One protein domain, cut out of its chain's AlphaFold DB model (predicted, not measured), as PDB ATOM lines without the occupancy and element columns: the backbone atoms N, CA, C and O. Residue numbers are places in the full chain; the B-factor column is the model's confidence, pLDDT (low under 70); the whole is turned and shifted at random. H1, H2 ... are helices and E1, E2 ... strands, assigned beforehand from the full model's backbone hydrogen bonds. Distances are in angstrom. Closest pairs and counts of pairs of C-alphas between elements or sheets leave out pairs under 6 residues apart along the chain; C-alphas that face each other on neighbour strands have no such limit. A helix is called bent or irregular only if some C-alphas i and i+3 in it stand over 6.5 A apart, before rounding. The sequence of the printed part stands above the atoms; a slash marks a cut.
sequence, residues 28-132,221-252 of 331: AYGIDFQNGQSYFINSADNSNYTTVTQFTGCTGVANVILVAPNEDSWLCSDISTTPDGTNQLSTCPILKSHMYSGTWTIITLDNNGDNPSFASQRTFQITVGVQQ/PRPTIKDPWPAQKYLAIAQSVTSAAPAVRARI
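What this domain is: This is residues 28 to 132 and 221 to 252 of the 331 residues of the protein "p-loop containing nucleoside triphosphate hydrolase protein" of Rutstroemia sp. NJR-2017a BBW (UniProt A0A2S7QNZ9). The model is a lopsided sandwich in which a strongly twisted sheet of five strands, E2, E8, E7, E4 and E5, is partly face to face with a small sheet, E1, E3 and E6, while H1 packs across the large sheet's other face. The end of H1, residues 246 to 252, sticks out. The printed part has 137 residues, with eight named strands, E1 to E8, followed by one named helix. The large sheet, in the order given, is mixed, the small one antiparallel, and the class is mixed, helices and strands. The whole is compact, with a radius of gyration of the C-alphas of 14.3 A and spans of 43 by 40 by 25 A.

How they stand to each other: E1, residues 28 to 30, is antiparallel to E3, residues 48 to 56, with N 29 and O 54 2.8 A apart. E2, residues 38 to 42, is parallel to E8, residues 119 to 129, with N 39 and O 125 2.8 A apart. E3 is staggered: its residues 53 to 55 pair with E1 and its residues 48 to 53 with the antiparallel E6, residues 88 to 95, where N 51 and O 90 are 2.9 A apart. E4, residues 61 to 67, and E5, residues 73 to 75, form a hairpin, with N 74 and O 66 2.9 A apart. E7, residues 102 to 110, is antiparallel to E4, with N 65 and O 107 2.8 A apart, and forms a hairpin with E8, with N 106 and O 122 2.8 A apart. The two sheets form a sandwich, two sheets face to face, their best planes 35 degrees apart. H1, residues 232 to 252, is on the large sheet at a height over the sheet of 7.1 A, making two layers, a helix on one face of a sheet. It runs across the strands, at 69 degrees to E7 on the local plane; its closest C-alphas to E4 are those of Ala 238 and Ile 65, 6.2 A apart. In H1, 15 of 17 O i to N i+4 pairs are within hydrogen-bond range.

Where its parts are: E1 begins at C-alpha 28, (169.616, 112.857, 188.037). E3 is 26.4 A long, E4 19.6 A, E6 19.5 A with a bend of 56 degrees at residue 92, E7 26.6 A and E8 31.5 A. H1 is 29.5 A long, ends at C-alpha 252, (146.315, 130.944, 183.730), and is only just irregular: C-alphas 243 and 246 are 6.9 A apart.

The domain as a whole: The two C-alphas farthest apart, those of Asn 115 and Gln 132, are 45.4 A apart. Residues 133 to 220 are not printed, and C-alphas 132 and 221 are 25.8 A apart across the cut. The link from E5 to E6 is long, with 12 residues. The pLDDT is under 70 at residues 112 to 115, 131 to 132 and 243 to 252.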
ATOM      1  N   ALA A  28     169.410 111.521 188.586       92.19
ATOM      2  CA  ALA A  28     169.616 112.857 188.037       92.19
ATOM      3  C   ALA A  28     170.977 113.418 188.447       92.19
ATOM      4  O   ALA A  28     171.504 113.110 189.519       92.19
ATOM      5  N   TYR A  29     171.518 114.265 187.581       92.31
ATOM      6  CA  TYR A  29     172.806 114.918 187.749       92.31
ATOM      7  C   TYR A  29     172.657 116.387 187.376       92.31
ATOM      8  O   TYR A  29     172.335 116.705 186.226       92.31
ATOM      9  N   GLY A  30     172.902 117.282 188.330       91.44
ATOM     10  CA  GLY A  30     173.000 118.704 188.027       91.44
ATOM     11  C   GLY A  30     174.245 119.024 187.223       91.44
ATOM     12  O   GLY A  30     175.347 118.657 187.624       91.44
ATOM     13  N   ILE A  31     174.071 119.689 186.083       89.06
ATOM     14  CA  ILE A  31     175.199 120.091 185.242       89.06
ATOM     15  C   ILE A  31     175.654 121.484 185.645       89.06
ATOM     16  O   ILE A  31     176.784 121.644 186.086       89.06
ATOM     17  N   ASP A  32     174.771 122.475 185.562       86.12
ATOM     18  CA  ASP A  32     175.103 123.868 185.850       86.12
ATOM     19  C   ASP A  32     175.200 124.160 187.352       86.12
ATOM     20  O   ASP A  32     176.246 124.602 187.828       86.12
ATOM     21  N   PHE A  33     174.143 123.855 188.103       89.88
ATOM     22  CA  PHE A  33     174.077 123.996 189.552       89.88
ATOM     23  C   PHE A  33     174.222 122.619 190.191       89.88
ATOM     24  O   PHE A  33     173.302 121.807 190.153       89.88
ATOM     25  N   GLN A  34     175.392 122.348 190.757       90.88
ATOM     26  CA  GLN A  34     175.770 121.084 191.377       90.88
ATOM     27  C   GLN A  34     175.544 121.135 192.888       90.88
ATOM     28  O   GLN A  34     175.671 122.181 193.533       90.88
ATOM     29  N   ASN A  35     175.226 119.980 193.466       91.00
ATOM     30  CA  ASN A  35     174.962 119.862 194.893       91.00
ATOM     31  C   ASN A  35     176.190 120.257 195.740       91.00
ATOM     32  O   ASN A  35     177.312 119.819 195.484       91.00
ATOM     33  N   GLY A  36     175.969 121.078 196.766       86.88
ATOM     34  CA  GLY A  36     176.984 121.573 197.698       86.88
ATOM     35  C   GLY A  36     177.887 122.687 197.159       86.88
ATOM     36  O   GLY A  36     178.728 123.182 197.906       86.88
ATOM     37  N   GLN A  37     177.732 123.094 195.897       87.06
ATOM     38  CA  GLN A  37     178.570 124.125 195.282       87.06
ATOM     39  C   GLN A  37     178.031 125.542 195.524       87.06
ATOM     40  O   GLN A  37     176.912 125.737 196.005       87.06
ATOM     41  N   SER A  38     178.858 126.542 195.210       84.94
ATOM     42  CA  SER A  38     178.525 127.965 195.334       84.94
ATOM     43  C   SER A  38     178.592 128.659 193.979       84.94
ATOM     44  O   SER A  38     179.558 128.487 193.240       84.94
ATOM     45  N   TYR A  39     177.581 129.469 193.680       86.44
ATOM     46  CA  TYR A  39     177.406 130.138 192.395       86.44
ATOM     47  C   TYR A  39     177.151 131.626 192.576       86.44
ATOM     48  O   TYR A  39     176.643 132.070 193.606       86.44
ATOM     49  N   PHE A  40     177.481 132.399 191.548       86.00
ATOM     50  CA  PHE A  40     177.177 133.820 191.494       86.00
ATOM     51  C   PHE A  40     176.056 134.091 190.497       86.00
ATOM     52  O   PHE A  40     176.082 133.576 189.377       86.00
ATOM     53  N   ILE A  41     175.104 134.933 190.891       84.19
ATOM     54  CA  ILE A  41     174.080 135.464 189.997       84.19
ATOM     55  C   ILE A  41     174.201 136.982 189.954       84.19
ATOM     56  O   ILE A  41     174.248 137.659 190.982       84.19
ATOM     57  N   ASN A  42     174.242 137.512 188.735       82.62
ATOM     58  CA  ASN A  42     174.275 138.944 188.507       82.62
ATOM     59  C   ASN A  42     172.906 139.555 188.833       82.62
ATOM     60  O   ASN A  42     171.910 139.227 188.192       82.62
ATOM     61  N   SER A  43     172.871 140.488 189.781       83.56
ATOM     62  CA  SER A  43     171.650 141.191 190.188       83.56
ATOM     63  C   SER A  43     171.051 142.073 189.087       83.56
ATOM     64  O   SER A  43     169.898 142.470 189.191       83.56
ATOM     65  N   ALA A  44     171.825 142.408 188.049       82.19
ATOM     66  CA  ALA A  44     171.354 143.180 186.899       82.19
ATOM     67  C   ALA A  44     170.803 142.305 185.753       82.19
ATOM     68  O   ALA A  44     170.294 142.843 184.770       82.19
ATOM     69  N   ASP A  45     170.918 140.975 185.843       82.19
ATOM     70  CA  ASP A  45     170.418 140.058 184.817       82.19
ATOM     71  C   ASP A  45     168.907 139.838 184.996       82.19
ATOM     72  O   ASP A  45     168.457 139.256 185.980       82.19
ATOM     73  N   ASN A  46     168.117 140.304 184.028       89.12
ATOM     74  CA  ASN A  46     166.660 140.146 184.009       89.12
ATOM     75  C   ASN A  46     166.203 138.917 183.208       89.12
ATOM     76  O   ASN A  46     165.030 138.819 182.859       89.12
ATOM     77  N   SER A  47     167.102 137.991 182.869       86.50
ATOM     78  CA  SER A  47     166.703 136.707 182.291       86.50
ATOM     79  C   SER A  47     166.120 135.774 183.354       86.50
ATOM     80  O   SER A  47     166.447 135.857 184.543       86.50
ATOM     81  N   ASN A  48     165.242 134.871 182.914       89.06
ATOM     82  CA  ASN A  48     164.706 133.826 183.774       89.06
ATOM     83  C   ASN A  48     165.833 132.929 184.294       89.06
ATOM     84  O   ASN A  48     166.815 132.653 183.595       89.06
ATOM     85  N   TYR A  49     165.666 132.438 185.516       91.25
ATOM     86  CA  TYR A  49     166.521 131.389 186.040       91.25
ATOM     87  C   TYR A  49     166.305 130.091 185.253       91.25
ATOM     88  O   TYR A  49     165.171 129.679 184.997       91.25
ATOM     89  N   THR A  50     167.404 129.434 184.894       92.56
ATOM     90  CA  THR A  50     167.400 128.152 184.193       92.56
ATOM     91  C   THR A  50     168.272 127.156 184.932       92.56
ATOM     92  O   THR A  50     169.288 127.551 185.501       92.56
ATOM     93  N   THR A  51     167.913 125.876 184.877       92.44
ATOM     94  CA  THR A  51     168.761 124.784 185.362       92.44
ATOM     95  C   THR A  51     168.890 123.675 184.325       92.44
ATOM     96  O   THR A  51     167.934 123.368 183.612       92.44
ATOM     97  N   VAL A  52     170.065 123.056 184.258       92.31
ATOM     98  CA  VAL A  52     170.375 121.926 183.386       92.31
ATOM     99  C   VAL A  52     170.560 120.664 184.217       92.31
ATOM    100  O   VAL A  52     171.363 120.603 185.153       92.31
ATOM    101  N   THR A  53     169.838 119.619 183.828       92.50
ATOM    102  CA  THR A  53     169.904 118.297 184.451       92.50
ATOM    103  C   THR A  53     170.143 117.234 183.389       92.50
ATOM    104  O   THR A  53     169.595 117.312 182.294       92.50
ATOM    105  N   GLN A  54     170.960 116.235 183.708       93.00
ATOM    106  CA  GLN A  54     171.055 114.999 182.934       93.00
ATOM    107  C   GLN A  54     170.471 113.839 183.727       93.00
ATOM    108  O   GLN A  54     170.621 113.780 184.948       93.00
ATOM    109  N   PHE A  55     169.877 112.885 183.018       92.62
ATOM    110  CA  PHE A  55     169.302 111.681 183.606       92.62
ATOM    111  C   PHE A  55     170.027 110.420 183.141       92.62
ATOM    112  O   PHE A  55     170.750 110.413 182.138       92.62
ATOM    113  N   THR A  56     169.878 109.346 183.910       91.88
ATOM    114  CA  THR A  56     170.323 107.998 183.545       91.88
ATOM    115  C   THR A  56     169.364 106.973 184.124       91.88
ATOM    116  O   THR A  56     169.054 107.050 185.312       91.88
ATOM    117  N   GLY A  57     168.898 106.033 183.302       87.88
ATOM    118  CA  GLY A  57     167.984 104.969 183.732       87.88
ATOM    119  C   GLY A  57     166.546 105.424 184.010       87.88
ATOM    120  O   GLY A  57     165.774 104.678 184.606       87.88
ATOM    121  N   CYS A  58     166.178 106.638 183.600       87.62
ATOM    122  CA  CYS A  58     164.877 107.242 183.887       87.62
ATOM    123  C   CYS A  58     163.950 107.187 182.668       87.62
ATOM    124  O   CYS A  58     164.410 107.207 181.529       87.62
ATOM    125  N   THR A  59     162.633 107.187 182.881       87.00
ATOM    126  CA  THR A  59     161.645 107.228 181.792       87.00
ATOM    127  C   THR A  59     160.519 108.208 182.091       87.00
ATOM    128  O   THR A  59     159.987 108.195 183.195       87.00
ATOM    129  N   GLY A  60     160.102 108.976 181.082       86.00
ATOM    130  CA  GLY A  60     158.974 109.900 181.180       86.00
ATOM    131  C   GLY A  60     159.404 111.361 181.273       86.00
ATOM    132  O   GLY A  60     160.371 111.787 180.641       86.00
ATOM    133  N   VAL A  61     158.629 112.132 182.029       87.44
ATOM    134  CA  VAL A  61     158.797 113.574 182.209       87.44
ATOM    135  C   VAL A  61     158.932 113.856 183.698       87.44
ATOM    136  O   VAL A  61     158.213 113.266 184.508       87.44
ATOM    137  N   ALA A  62     159.854 114.748 184.045       88.94
ATOM    138  CA  ALA A  62     160.073 115.199 185.405       88.94
ATOM    139  C   ALA A  62     159.717 116.681 185.559       88.94
ATOM    140  O   ALA A  62     160.011 117.507 184.692       88.94
ATOM    141  N   ASN A  63     159.119 117.016 186.694       90.19
ATOM    142  CA  ASN A  63     158.870 118.385 187.108       90.19
ATOM    143  C   ASN A  63     160.061 118.892 187.904       90.19
ATOM    144  O   ASN A  63     160.643 118.169 188.717       90.19
ATOM    145  N   VAL A  64     160.382 120.161 187.699       91.69
ATOM    146  CA  VAL A  64     161.474 120.832 188.394       91.69
ATOM    147  C   VAL A  64     160.883 121.921 189.270       91.69
ATOM    148  O   VAL A  64     160.107 122.755 188.806       91.69
ATOM    149  N   ILE A  65     161.246 121.905 190.544       92.62
ATOM    150  CA  ILE A  65     160.809 122.877 191.534       92.62
ATOM    151  C   ILE A  65     162.049 123.576 192.070       92.62
ATOM    152  O   ILE A  65     162.972 122.932 192.573       92.62
ATOM    153  N   LEU A  66     162.061 124.900 191.975       93.31
ATOM    154  CA  LEU A  66     163.065 125.739 192.615       93.31
ATOM    155  C   LEU A  66     162.526 126.210 193.962       93.31
ATOM    156  O   LEU A  66     161.412 126.721 194.028       93.31
ATOM    157  N   VAL A  67     163.322 126.070 195.017       91.75
ATOM    158  CA  VAL A  67     162.990 126.499 196.379       91.75
ATOM    159  C   VAL A  67     164.019 127.524 196.849       91.75
ATOM    160  O   VAL A  67     165.230 127.273 196.814       91.75
ATOM    161  N   ALA A  68     163.526 128.676 197.287       90.19
ATOM    162  CA  ALA A  68     164.316 129.770 197.826       90.19
ATOM    163  C   ALA A  68     164.715 129.540 199.295       90.19
ATOM    164  O   ALA A  68     164.116 128.722 200.000       90.19
ATOM    165  N   PRO A  69     165.693 130.312 199.809       90.19
ATOM    166  CA  PRO A  69     166.092 130.251 201.213       90.19
ATOM    167  C   PRO A  69     164.968 130.560 202.217       90.19
ATOM    168  O   PRO A  69     165.082 130.180 203.380       90.19
ATOM    169  N   ASN A  70     163.919 131.276 201.799       88.31
ATOM    170  CA  ASN A  70     162.744 131.594 202.619       88.31
ATOM    171  C   ASN A  70     161.603 130.572 202.464       88.31
ATOM    172  O   ASN A  70     160.520 130.822 202.979       88.31
ATOM    173  N   GLU A  71     161.854 129.455 201.775       84.88
ATOM    174  CA  GLU A  71     160.888 128.390 201.472       84.88
ATOM    175  C   GLU A  71     159.816 128.751 200.429       84.88
ATOM    176  O   GLU A  71     158.972 127.909 200.115       84.88
ATOM    177  N   ASP A  72     159.898 129.931 199.802       87.44
ATOM    178  CA  ASP A  72     159.127 130.205 198.588       87.44
ATOM    179  C   ASP A  72     159.557 129.243 197.480       87.44
ATOM    180  O   ASP A  72     160.723 128.843 197.381       87.44
ATOM    181  N   SER A  73     158.606 128.850 196.639       88.88
ATOM    182  CA  SER A  73     158.844 127.841 195.616       88.88
ATOM    183  C   SER A  73     158.181 128.184 194.295       88.88
ATOM    184  O   SER A  73     157.105 128.778 194.239       88.88
ATOM    185  N   TRP A  74     158.850 127.792 193.214       90.56
ATOM    186  CA  TRP A  74     158.402 128.015 191.849       90.56
ATOM    187  C   TRP A  74     158.431 126.703 191.083       90.56
ATOM    188  O   TRP A  74     159.449 126.006 191.063       90.56
ATOM    189  N   LEU A  75     157.317 126.393 190.420       91.12
ATOM    190  CA  LEU A  75     157.255 125.317 189.441       91.12
ATOM    191  C   LEU A  75     157.903 125.796 188.143       91.12
ATOM    192  O   LEU A  75     157.442 126.760 187.527       91.12
ATOM    193  N   CYS A  76     158.978 125.132 187.749       90.44
ATOM    194  CA  CYS A  76     159.691 125.399 186.512       90.44
ATOM    195  C   CYS A  76     159.113 124.551 185.369       90.44
ATOM    196  O   CYS A  76     158.212 123.735 185.573       90.44
ATOM    197  N   SER A  77     159.608 124.752 184.148       90.00
ATOM    198  CA  SER A  77     159.178 123.953 183.001       90.00
ATOM    199  C   SER A  77     159.571 122.484 183.159       90.00
ATOM    200  O   SER A  77     160.671 122.166 183.621       90.00
ATOM    201  N   ASP A  78     158.686 121.601 182.717       89.31
ATOM    202  CA  ASP A  78     158.906 120.160 182.736       89.31
ATOM    203  C   ASP A  78     160.075 119.769 181.815       89.31
ATOM    204  O   ASP A  78     160.320 120.416 180.792       89.31
ATOM    205  N   ILE A  79     160.796 118.706 182.174       90.75
ATOM    206  CA  ILE A  79     161.945 118.196 181.417       90.75
ATOM    207  C   ILE A  79     161.792 116.713 181.096       90.75
ATOM    208  O   ILE A  79     161.315 115.931 181.917       90.75
ATOM    209  N   SER A  80     162.207 116.310 179.895       91.19
ATOM    210  CA  SER A  80     162.222 114.897 179.504       91.19
ATOM    211  C   SER A  80     163.324 114.166 180.262       91.19
ATOM    212  O   SER A  80     164.450 114.653 180.314       91.19
ATOM    213  N   THR A  81     163.051 112.985 180.815       89.12
ATOM    214  CA  THR A  81     164.101 112.182 181.464       89.12
ATOM    215  C   THR A  81     164.857 111.286 180.484       89.12
ATOM    216  O   THR A  81     165.776 110.581 180.887       89.12
ATOM    217  N   THR A  82     164.466 111.288 179.208       88.31
ATOM    218  CA  THR A  82     165.103 110.532 178.125       88.31
ATOM    219  C   THR A  82     165.479 111.456 176.959       88.31
ATOM    220  O   THR A  82     164.799 112.463 176.725       88.31
ATOM    221  N   PRO A  83     166.535 111.132 176.191       90.38
ATOM    222  CA  PRO A  83     167.461 110.013 176.384       90.38
ATOM    223  C   PRO A  83     168.519 110.286 177.467       90.38
ATOM    224  O   PRO A  83     168.781 111.432 177.839       90.38
ATOM    225  N   ASP A  84     169.139 109.213 177.958       90.25
ATOM    226  CA  ASP A  84     170.192 109.269 178.973       90.25
ATOM    227  C   ASP A  84     171.378 110.142 178.533       90.25
ATOM    228  O   ASP A  84     171.736 110.206 177.355       90.25
ATOM    229  N   GLY A  85     172.002 110.825 179.497       86.31
ATOM    230  CA  GLY A  85     173.198 111.646 179.260       86.31
ATOM    231  C   GLY A  85     172.966 112.906 178.419       86.31
ATOM    232  O   GLY A  85     173.926 113.594 178.079       86.31
ATOM    233  N   THR A  86     171.713 113.232 178.096       89.62
ATOM    234  CA  THR A  86     171.362 114.444 177.347       89.62
ATOM    235  C   THR A  86     171.032 115.585 178.297       89.62
ATOM    236  O   THR A  86     170.323 115.389 179.283       89.62
ATOM    237  N   ASN A  87     171.556 116.778 178.006       90.94
ATOM    238  CA  ASN A  87     171.270 117.988 178.774       90.94
ATOM    239  C   ASN A  87     169.806 118.391 178.604       90.94
ATOM    240  O   ASN A  87     169.372 118.690 177.493       90.94
ATOM    241  N   GLN A  88     169.082 118.451 179.715       92.12
ATOM    242  CA  GLN A  88     167.687 118.865 179.756       92.12
ATOM    243  C   GLN A  88     167.584 120.182 180.513       92.12
ATOM    244  O   GLN A  88     167.998 120.274 181.671       92.12
ATOM    245  N   LEU A  89     167.071 121.207 179.838       92.12
ATOM    246  CA  LEU A  89     166.964 122.564 180.362       92.12
ATOM    247  C   LEU A  89     165.564 122.795 180.934       92.12
ATOM    248  O   LEU A  89     164.573 122.654 180.222       92.12
ATOM    249  N   SER A  90     165.496 123.225 182.190       92.06
ATOM    250  CA  SER A  90     164.275 123.731 182.814       92.06
ATOM    251  C   SER A  90     164.375 125.237 183.033       92.06
ATOM    252  O   SER A  90     165.428 125.740 183.425       92.06
ATOM    253  N   THR A  91     163.282 125.959 182.787       92.75
ATOM    254  CA  THR A  91     163.174 127.409 183.000       92.75
ATOM    255  C   THR A  91     162.168 127.699 184.102       92.75
ATOM    256  O   THR A  91     161.033 127.227 184.048       92.75
ATOM    257  N   CYS A  92     162.566 128.493 185.091       89.75
ATOM    258  CA  CYS A  92     161.732 128.854 186.232       89.75
ATOM    259  C   CYS A  92     161.118 130.255 186.049       89.75
ATOM    260  O   CYS A  92     161.788 131.144 185.518       89.75
ATOM    261  N   PRO A  93     159.878 130.497 186.518       92.25
ATOM    262  CA  PRO A  93     159.197 131.792 186.419       92.25
ATOM    263  C   PRO A  93     159.697 132.800 187.476       92.25
ATOM    264  O   PRO A  93     158.911 133.443 188.168       92.25
ATOM    265  N   ILE A  94     161.018 132.922 187.618       87.69
ATOM    266  CA  ILE A  94     161.693 133.901 188.470       87.69
ATOM    267  C   ILE A  94     162.850 134.522 187.687       87.69
ATOM    268  O   ILE A  94     163.629 133.821 187.039       87.69
ATOM    269  N   LEU A  95     162.959 135.848 187.751       86.88
ATOM    270  CA  LEU A  95     164.075 136.579 187.161       86.88
ATOM    271  C   LEU A  95     165.309 136.434 188.050       86.88
ATOM    272  O   LEU A  95     165.202 136.494 189.276       86.88
ATOM    273  N   LYS A  96     166.490 136.322 187.446       85.81
ATOM    274  CA  LYS A  96     167.761 136.293 188.187       85.81
ATOM    275  C   LYS A  96     167.966 137.533 189.064       85.81
ATOM    276  O   LYS A  96     168.476 137.409 190.172       85.81
ATOM    277  N   SER A  97     167.495 138.698 188.624       83.62
ATOM    278  CA  SER A  97     167.501 139.952 189.389       83.62
ATOM    279  C   SER A  97     166.609 139.935 190.636       83.62
ATOM    280  O   SER A  97     166.841 140.710 191.561       83.62
ATOM    281  N   HIS A  98     165.616 139.043 190.694       88.94
ATOM    282  CA  HIS A  98     164.765 138.840 191.872       88.94
ATOM    283  C   HIS A  98     165.315 137.776 192.831       88.94
ATOM    284  O   HIS A  98     164.776 137.591 193.923       88.94
ATOM    285  N   MET A  99     166.376 137.064 192.445       88.00
ATOM    286  CA  MET A  99     167.043 136.121 193.335       88.00
ATOM    287  C   MET A  99     167.872 136.876 194.375       88.00
ATOM    288  O   MET A  99     168.293 138.013 194.174       88.00
ATOM    289  N   TYR A 100     168.139 136.229 195.504       89.31
ATOM    290  CA  TYR A 100     168.902 136.812 196.600       89.31
ATOM    291  C   TYR A 100     169.858 135.788 197.210       89.31
ATOM    292  O   TYR A 100     169.702 134.575 197.041       89.31
ATOM    293  N   SER A 101     170.882 136.292 197.898       89.75
ATOM    294  CA  SER A 101     171.946 135.454 198.444       89.75
ATOM    295  C   SER A 101     171.426 134.488 199.506       89.75
ATOM    296  O   SER A 101     170.708 134.891 200.424       89.75
ATOM    297  N   GLY A 102     171.837 133.227 199.417       87.69
ATOM    298  CA  GLY A 102     171.490 132.193 200.385       87.69
ATOM    299  C   GLY A 102     171.489 130.788 199.794       87.69
ATOM    300  O   GLY A 102     171.963 130.551 198.683       87.69
ATOM    301  N   THR A 103     170.921 129.860 200.560       92.12
ATOM    302  CA  THR A 103     170.786 128.450 200.189       92.12
ATOM    303  C   THR A 103     169.571 128.230 199.292       92.12
ATOM    304  O   THR A 103     168.436 128.280 199.766       92.12
ATOM    305  N   TRP A 104     169.807 127.920 198.022       93.69
ATOM    306  CA  TRP A 104     168.771 127.536 197.068       93.69
ATOM    307  C   TRP A 104     168.753 126.023 196.887       93.69
ATOM    308  O   TRP A 104     169.760 125.338 197.083       93.69
ATOM    309  N   THR A 105     167.587 125.472 196.573       95.06
ATOM    310  CA  THR A 105     167.413 124.029 196.392       95.06
ATOM    311  C   THR A 105     166.580 123.763 195.148       95.06
ATOM    312  O   THR A 105     165.529 124.367 194.969       95.06
ATOM    313  N   ILE A 106     167.048 122.857 194.294       95.25
ATOM    314  CA  ILE A 106     166.289 122.330 193.160       95.25
ATOM    315  C   ILE A 106     165.828 120.926 193.518       95.25
ATOM    316  O   ILE A 106     166.620 120.108 193.995       95.25
ATOM    317  N   ILE A 107     164.555 120.659 193.266       93.69
ATOM    318  CA  ILE A 107     163.927 119.360 193.463       93.69
ATOM    319  C   ILE A 107     163.408 118.906 192.109       93.69
ATOM    320  O   ILE A 107     162.716 119.660 191.426       93.69
ATOM    321  N   THR A 108     163.758 117.690 191.717       92.62
ATOM    322  CA  THR A 108     163.255 117.064 190.496       92.62
ATOM    323  C   THR A 108     162.424 115.857 190.893       92.62
ATOM    324  O   THR A 108     162.905 115.005 191.639       92.62
ATOM    325  N   LEU A 109     161.180 115.802 190.427       90.00
ATOM    326  CA  LEU A 109     160.237 114.721 190.717       90.00
ATOM    327  C   LEU A 109     159.708 114.148 189.414       90.00
ATOM    328  O   LEU A 109     159.428 114.907 188.487       90.00
ATOM    329  N   ASP A 110     159.509 112.840 189.351       85.38
ATOM    330  CA  ASP A 110     158.687 112.249 188.303       85.38
ATOM    331  C   ASP A 110     157.192 112.278 188.673       85.38
ATOM    332  O   ASP A 110     156.791 112.574 189.805       85.38
ATOM    333  N   ASN A 111     156.358 112.010 187.667       74.06
ATOM    334  CA  ASN A 111     154.909 111.850 187.798       74.06
ATOM    335  C   ASN A 111     154.185 112.985 188.559       74.06
ATOM    336  O   ASN A 111     153.215 112.743 189.275       74.06
ATOM    337  N   ASN A 112     154.642 114.239 188.446       64.94
ATOM    338  CA  ASN A 112     154.040 115.386 189.141       64.94
ATOM    339  C   ASN A 112     153.965 115.230 190.669       64.94
ATOM    340  O   ASN A 112     153.117 115.844 191.318       64.94
ATOM    341  N   GLY A 113     154.855 114.429 191.261       64.81
ATOM    342  CA  GLY A 113     154.873 114.180 192.702       64.81
ATOM    343  C   GLY A 113     153.726 113.302 193.217       64.81
ATOM    344  O   GLY A 113     153.636 113.104 194.432       64.81
ATOM    345  N   ASP A 114     152.888 112.756 192.328       66.69
ATOM    346  CA  ASP A 114     151.897 111.733 192.661       66.69
ATOM    347  C   ASP A 114     152.580 110.361 192.661       66.69
ATOM    348  O   ASP A 114     152.834 109.778 191.612       66.69
ATOM    349  N   ASN A 115     152.940 109.870 193.850       67.69
ATOM    350  CA  ASN A 115     153.696 108.625 194.033       67.69
ATOM    351  C   ASN A 115     154.960 108.552 193.148       67.69
ATOM    352  O   ASN A 115     155.051 107.681 192.278       67.69
ATOM    353  N   PRO A 116     155.930 109.466 193.350       73.12
ATOM    354  CA  PRO A 116     157.098 109.553 192.488       73.12
ATOM    355  C   PRO A 116     157.921 108.261 192.565       73.12
ATOM    356  O   PRO A 116     158.315 107.832 193.654       73.12
ATOM    357  N   SER A 117     158.195 107.643 191.414       76.62
ATOM    358  CA  SER A 117     159.141 106.525 191.317       76.62
ATOM    359  C   SER A 117     160.593 107.004 191.415       76.62
ATOM    360  O   SER A 117     161.492 106.221 191.733       76.62
ATOM    361  N   PHE A 118     160.817 108.302 191.201       86.25
ATOM    362  CA  PHE A 118     162.101 108.969 191.280       86.25
ATOM    363  C   PHE A 118     161.976 110.386 191.853       86.25
ATOM    364  O   PHE A 118     161.178 111.214 191.417       86.25
ATOM    365  N   ALA A 119     162.866 110.707 192.784       89.94
ATOM    366  CA  ALA A 119     163.023 112.055 193.284       89.94
ATOM    367  C   ALA A 119     164.501 112.367 193.498       89.94
ATOM    368  O   ALA A 119     165.264 111.538 194.004       89.94
ATOM    369  N   SER A 120     164.899 113.591 193.177       92.62
ATOM    370  CA  SER A 120     166.225 114.096 193.504       92.62
ATOM    371  C   SER A 120     166.190 115.519 194.024       92.62
ATOM    372  O   SER A 120     165.303 116.313 193.709       92.62
ATOM    373  N   GLN A 121     167.182 115.836 194.845       93.62
ATOM    374  CA  GLN A 121     167.401 117.152 195.406       93.62
ATOM    375  C   GLN A 121     168.855 117.541 195.216       93.62
ATOM    376  O   GLN A 121     169.763 116.767 195.510       93.62
ATOM    377  N   ARG A 122     169.077 118.796 194.844       94.19
ATOM    378  CA  ARG A 122     170.384 119.431 194.981       94.19
ATOM    379  C   ARG A 122     170.241 120.775 195.657       94.19
ATOM    380  O   ARG A 122     169.353 121.561 195.338       94.19
ATOM    381  N   THR A 123     171.139 121.036 196.587       94.38
ATOM    382  CA  THR A 123     171.179 122.266 197.362       94.38
ATOM    383  C   THR A 123     172.498 122.963 197.086       94.38
ATOM    384  O   THR A 123     173.549 122.334 197.133       94.38
ATOM    385  N   PHE A 124     172.456 124.254 196.798       93.75
ATOM    386  CA  PHE A 124     173.624 125.047 196.429       93.75
ATOM    387  C   PHE A 124     173.508 126.449 197.020       93.75
ATOM    388  O   PHE A 124     172.426 126.913 197.387       93.75
ATOM    389  N   GLN A 125     174.645 127.116 197.154       91.06
ATOM    390  CA  GLN A 125     174.699 128.492 197.626       91.06
ATOM    391  C   GLN A 125     174.688 129.438 196.435       91.06
ATOM    392  O   GLN A 125     175.424 129.236 195.470       91.06
ATOM    393  N   ILE A 126     173.879 130.488 196.514       87.94
ATOM    394  CA  ILE A 126     173.919 131.594 195.563       87.94
ATOM    395  C   ILE A 126     174.406 132.835 196.295       87.94
ATOM    396  O   ILE A 126     173.884 133.189 197.351       87.94
ATOM    397  N   THR A 127     175.364 133.524 195.691       87.69
ATOM    398  CA  THR A 127     175.712 134.904 196.020       87.69
ATOM    399  C   THR A 127     175.163 135.795 194.917       87.69
ATOM    400  O   THR A 127     175.517 135.630 193.752       87.69
ATOM    401  N   VAL A 128     174.294 136.734 195.273       84.81
ATOM    402  CA  VAL A 128     173.741 137.717 194.341       84.81
ATOM    403  C   VAL A 128     174.433 139.054 194.544       84.81
ATOM    404  O   VAL A 128     174.585 139.522 195.675       84.81
ATOM    405  N   GLY A 129     174.849 139.678 193.449       79.38
ATOM    406  CA  GLY A 129     175.466 140.996 193.485       79.38
ATOM    407  C   GLY A 129     175.669 141.579 192.095       79.38
ATOM    408  O   GLY A 129     175.380 140.939 191.086       79.38
ATOM    409  N   VAL A 130     176.190 142.800 192.050       76.50
ATOM    410  CA  VAL A 130     176.593 143.424 190.787       76.50
ATOM    411  C   VAL A 130     177.841 142.728 190.254       76.50
ATOM    412  O   VAL A 130     178.786 142.476 191.003       76.50
ATOM    413  N   GLN A 131     177.850 142.393 188.964       66.94
ATOM    414  CA  GLN A 131     179.043 141.840 188.328       66.94
ATOM    415  C   GLN A 131     180.170 142.883 188.352       66.94
ATOM    416  O   GLN A 131     180.008 143.985 187.830       66.94
ATOM    417  N   GLN A 132     181.316 142.533 188.940       53.50
ATOM    418  CA  GLN A 132     182.534 143.331 188.832       53.50
ATOM    419  C   GLN A 132     183.425 142.749 187.738       53.50
ATOM    420  O   GLN A 132     183.967 141.649 187.862       53.50
ATOM    421  N   PRO A 221     181.792 119.512 183.536       76.31
ATOM    422  CA  PRO A 221     181.522 118.115 183.243       76.31
ATOM    423  C   PRO A 221     180.453 117.570 184.193       76.31
ATOM    424  O   PRO A 221     180.306 118.031 185.330       76.31
ATOM    425  N   ARG A 222     179.722 116.553 183.725       83.00
ATOM    426  CA  ARG A 222     178.729 115.842 184.533       83.00
ATOM    427  C   ARG A 222     179.371 115.347 185.840       83.00
ATOM    428  O   ARG A 222     180.410 114.683 185.774       83.00
ATOM    429  N   PRO A 223     178.763 115.613 187.010       85.19
ATOM    430  CA  PRO A 223     179.282 115.114 188.274       85.19
ATOM    431  C   PRO A 223     179.229 113.583 188.322       85.19
ATOM    432  O   PRO A 223     178.320 112.948 187.786       85.19
ATOM    433  N   THR A 224     180.207 112.977 188.992       85.81
ATOM    434  CA  THR A 224     180.274 111.521 189.194       85.81
ATOM    435  C   THR A 224     179.223 111.021 190.183       85.81
ATOM    436  O   THR A 224     178.778 109.879 190.094       85.81
ATOM    437  N   ILE A 225     178.809 111.879 191.117       87.50
ATOM    438  CA  ILE A 225     177.830 111.572 192.159       87.50
ATOM    439  C   ILE A 225     176.446 112.019 191.684       87.50
ATOM    440  O   ILE A 225     176.284 113.149 191.225       87.50
ATOM    441  N   LYS A 226     175.455 111.125 191.799       90.50
ATOM    442  CA  LYS A 226     174.051 111.453 191.525       90.50
ATOM    443  C   LYS A 226     173.489 112.386 192.592       90.50
ATOM    444  O   LYS A 226     173.901 112.326 193.752       90.50
ATOM    445  N   ASP A 227     172.509 113.193 192.211       93.00
ATOM    446  CA  ASP A 227     171.777 114.018 193.162       93.00
ATOM    447  C   ASP A 227     171.106 113.117 194.227       93.00
ATOM    448  O   ASP A 227     170.511 112.088 193.877       93.00
ATOM    449  N   PRO A 228     171.220 113.446 195.527       92.06
ATOM    450  CA  PRO A 228     170.615 112.659 196.595       92.06
ATOM    451  C   PRO A 228     169.085 112.719 196.562       92.06
ATOM    452  O   PRO A 228     168.484 113.620 195.978       92.06
ATOM    453  N   TRP A 229     168.447 111.775 197.253       90.12
ATOM    454  CA  TRP A 229     167.002 111.810 197.472       90.12
ATOM    455  C   TRP A 229     166.601 113.041 198.311       90.12
ATOM    456  O   TRP A 229     167.334 113.384 199.249       90.12
ATOM    457  N   PRO A 230     165.459 113.703 198.035       88.31
ATOM    458  CA  PRO A 230     165.050 114.881 198.786       88.31
ATOM    459  C   PRO A 230     164.790 114.608 200.265       88.31
ATOM    460  O   PRO A 230     164.171 113.611 200.635       88.31
ATOM    461  N   ALA A 231     165.182 115.547 201.125       88.56
ATOM    462  CA  ALA A 231     164.757 115.519 202.518       88.56
ATOM    463  C   ALA A 231     163.236 115.720 202.608       88.56
ATOM    464  O   ALA A 231     162.653 116.476 201.828       88.56
ATOM    465  N   GLN A 232     162.601 115.115 203.617       85.12
ATOM    466  CA  GLN A 232     161.138 115.076 203.745       85.12
ATOM    467  C   GLN A 232     160.466 116.455 203.652       85.12
ATOM    468  O   GLN A 232     159.417 116.596 203.031       85.12
ATOM    469  N   LYS A 233     161.093 117.489 204.228       86.88
ATOM    470  CA  LYS A 233     160.582 118.866 204.169       86.88
ATOM    471  C   LYS A 233     160.493 119.410 202.738       86.88
ATOM    472  O   LYS A 233     159.524 120.066 202.389       86.88
ATOM    473  N   TYR A 234     161.493 119.117 201.908       86.00
ATOM    474  CA  TYR A 234     161.572 119.597 200.532       86.00
ATOM    475  C   TYR A 234     160.626 118.799 199.641       86.00
ATOM    476  O   TYR A 234     159.930 119.382 198.815       86.00
ATOM    477  N   LEU A 235     160.523 117.489 199.877       84.69
ATOM    478  CA  LEU A 235     159.551 116.641 199.193       84.69
ATOM    479  C   LEU A 235     158.112 117.140 199.403       84.69
ATOM    480  O   LEU A 235     157.367 117.259 198.436       84.69
ATOM    481  N   ALA A 236     157.750 117.516 200.635       83.94
ATOM    482  CA  ALA A 236     156.425 118.055 200.946       83.94
ATOM    483  C   ALA A 236     156.129 119.388 200.230       83.94
ATOM    484  O   ALA A 236     155.018 119.587 199.740       83.94
ATOM    485  N   ILE A 237     157.120 120.286 200.132       84.25
ATOM    486  CA  ILE A 237     156.997 121.542 199.368       84.25
ATOM    487  C   ILE A 237     156.791 121.237 197.882       84.25
ATOM    488  O   ILE A 237     155.901 121.790 197.246       84.25
ATOM    489  N   ALA A 238     157.586 120.333 197.317       83.31
ATOM    490  CA  ALA A 238     157.478 120.006 195.904       83.31
ATOM    491  C   ALA A 238     156.108 119.392 195.561       83.31
ATOM    492  O   ALA A 238     155.489 119.800 194.581       83.31
ATOM    493  N   GLN A 239     155.587 118.499 196.408       82.00
ATOM    494  CA  GLN A 239     154.260 117.898 196.238       82.00
ATOM    495  C   GLN A 239     153.111 118.910 196.373       82.00
ATOM    496  O   GLN A 239     152.106 118.800 195.667       82.00
ATOM    497  N   SER A 240     153.222 119.906 197.257       81.00
ATOM    498  CA  SER A 240     152.182 120.935 197.400       81.00
ATOM    499  C   SER A 240     152.117 121.853 196.175       81.00
ATOM    500  O   SER A 240     151.030 122.215 195.722       81.00
ATOM    501  N   VAL A 241     153.270 122.164 195.579       79.69
ATOM    502  CA  VAL A 241     153.363 122.978 194.362       79.69
ATOM    503  C   VAL A 241     152.848 122.216 193.139       79.69
ATOM    504  O   VAL A 241     152.102 122.779 192.334       79.69
ATOM    505  N   THR A 242     153.194 120.935 192.991       72.81
ATOM    506  CA  THR A 242     152.749 120.131 191.843       72.81
ATOM    507  C   THR A 242     151.271 119.751 191.924       72.81
ATOM    508  O   THR A 242     150.579 119.796 190.908       72.81
ATOM    509  N   SER A 243     150.736 119.470 193.116       66.31
ATOM    510  CA  SER A 243     149.294 119.222 193.302       66.31
ATOM    511  C   SER A 243     148.435 120.476 193.082       66.31
ATOM    512  O   SER A 243     147.294 120.372 192.630       66.31
ATOM    513  N   ALA A 244     148.985 121.673 193.311       58.47
ATOM    514  CA  ALA A 244     148.343 122.941 192.960       58.47
ATOM    515  C   ALA A 244     148.452 123.290 191.459       58.47
ATOM    516  O   ALA A 244     147.669 124.102 190.956       58.47
ATOM    517  N   ALA A 245     149.379 122.673 190.718       55.28
ATOM    518  CA  ALA A 245     149.643 122.966 189.310       55.28
ATOM    519  C   ALA A 245     148.424 122.849 188.370       55.28
ATOM    520  O   ALA A 245     148.281 123.733 187.526       55.28
ATOM    521  N   PRO A 246     147.509 121.857 188.475       51.53
ATOM    522  CA  PRO A 246     146.298 121.846 187.649       51.53
ATOM    523  C   PRO A 246     145.362 123.031 187.947       51.53
ATOM    524  O   PRO A 246     144.812 123.618 187.017       51.53
ATOM    525  N   ALA A 247     145.235 123.453 189.210       47.28
ATOM    526  CA  ALA A 247     144.436 124.624 189.583       47.28
ATOM    527  C   ALA A 247     145.087 125.945 189.127       47.28
ATOM    528  O   ALA A 247     144.386 126.886 188.754       47.28
ATOM    529  N   VAL A 248     146.421 126.012 189.108       45.78
ATOM    530  CA  VAL A 248     147.183 127.162 188.597       45.78
ATOM    531  C   VAL A 248     147.169 127.208 187.061       45.78
ATOM    532  O   VAL A 248     146.897 128.266 186.502       45.78
ATOM    533  N   ARG A 249     147.342 126.074 186.358       42.72
ATOM    534  CA  ARG A 249     147.195 125.982 184.887       42.72
ATOM    535  C   ARG A 249     145.784 126.373 184.435       42.72
ATOM    536  O   ARG A 249     145.655 127.107 183.460       42.72
ATOM    537  N   ALA A 250     144.743 125.964 185.167       38.56
ATOM    538  CA  ALA A 250     143.365 126.371 184.886       38.56
ATOM    539  C   ALA A 250     143.133 127.881 185.099       38.56
ATOM    540  O   ALA A 250     142.425 128.507 184.316       38.56
ATOM    541  N   ARG A 251     143.766 128.490 186.112       40.31
ATOM    542  CA  ARG A 251     143.682 129.943 186.362       40.31
ATOM    543  C   ARG A 251     144.445 130.777 185.333       40.31
ATOM    544  O   ARG A 251     143.998 131.871 185.012       40.31
ATOM    545  N   ILE A 252     145.555 130.269 184.796       43.69
ATOM    546  CA  ILE A 252     146.315 130.944 183.730       43.69
ATOM    547  C   ILE A 252     145.569 130.853 182.387       43.69
ATOM    548  O   ILE A 252     145.559 131.821 181.633       43.69
TER     549      ILE A 252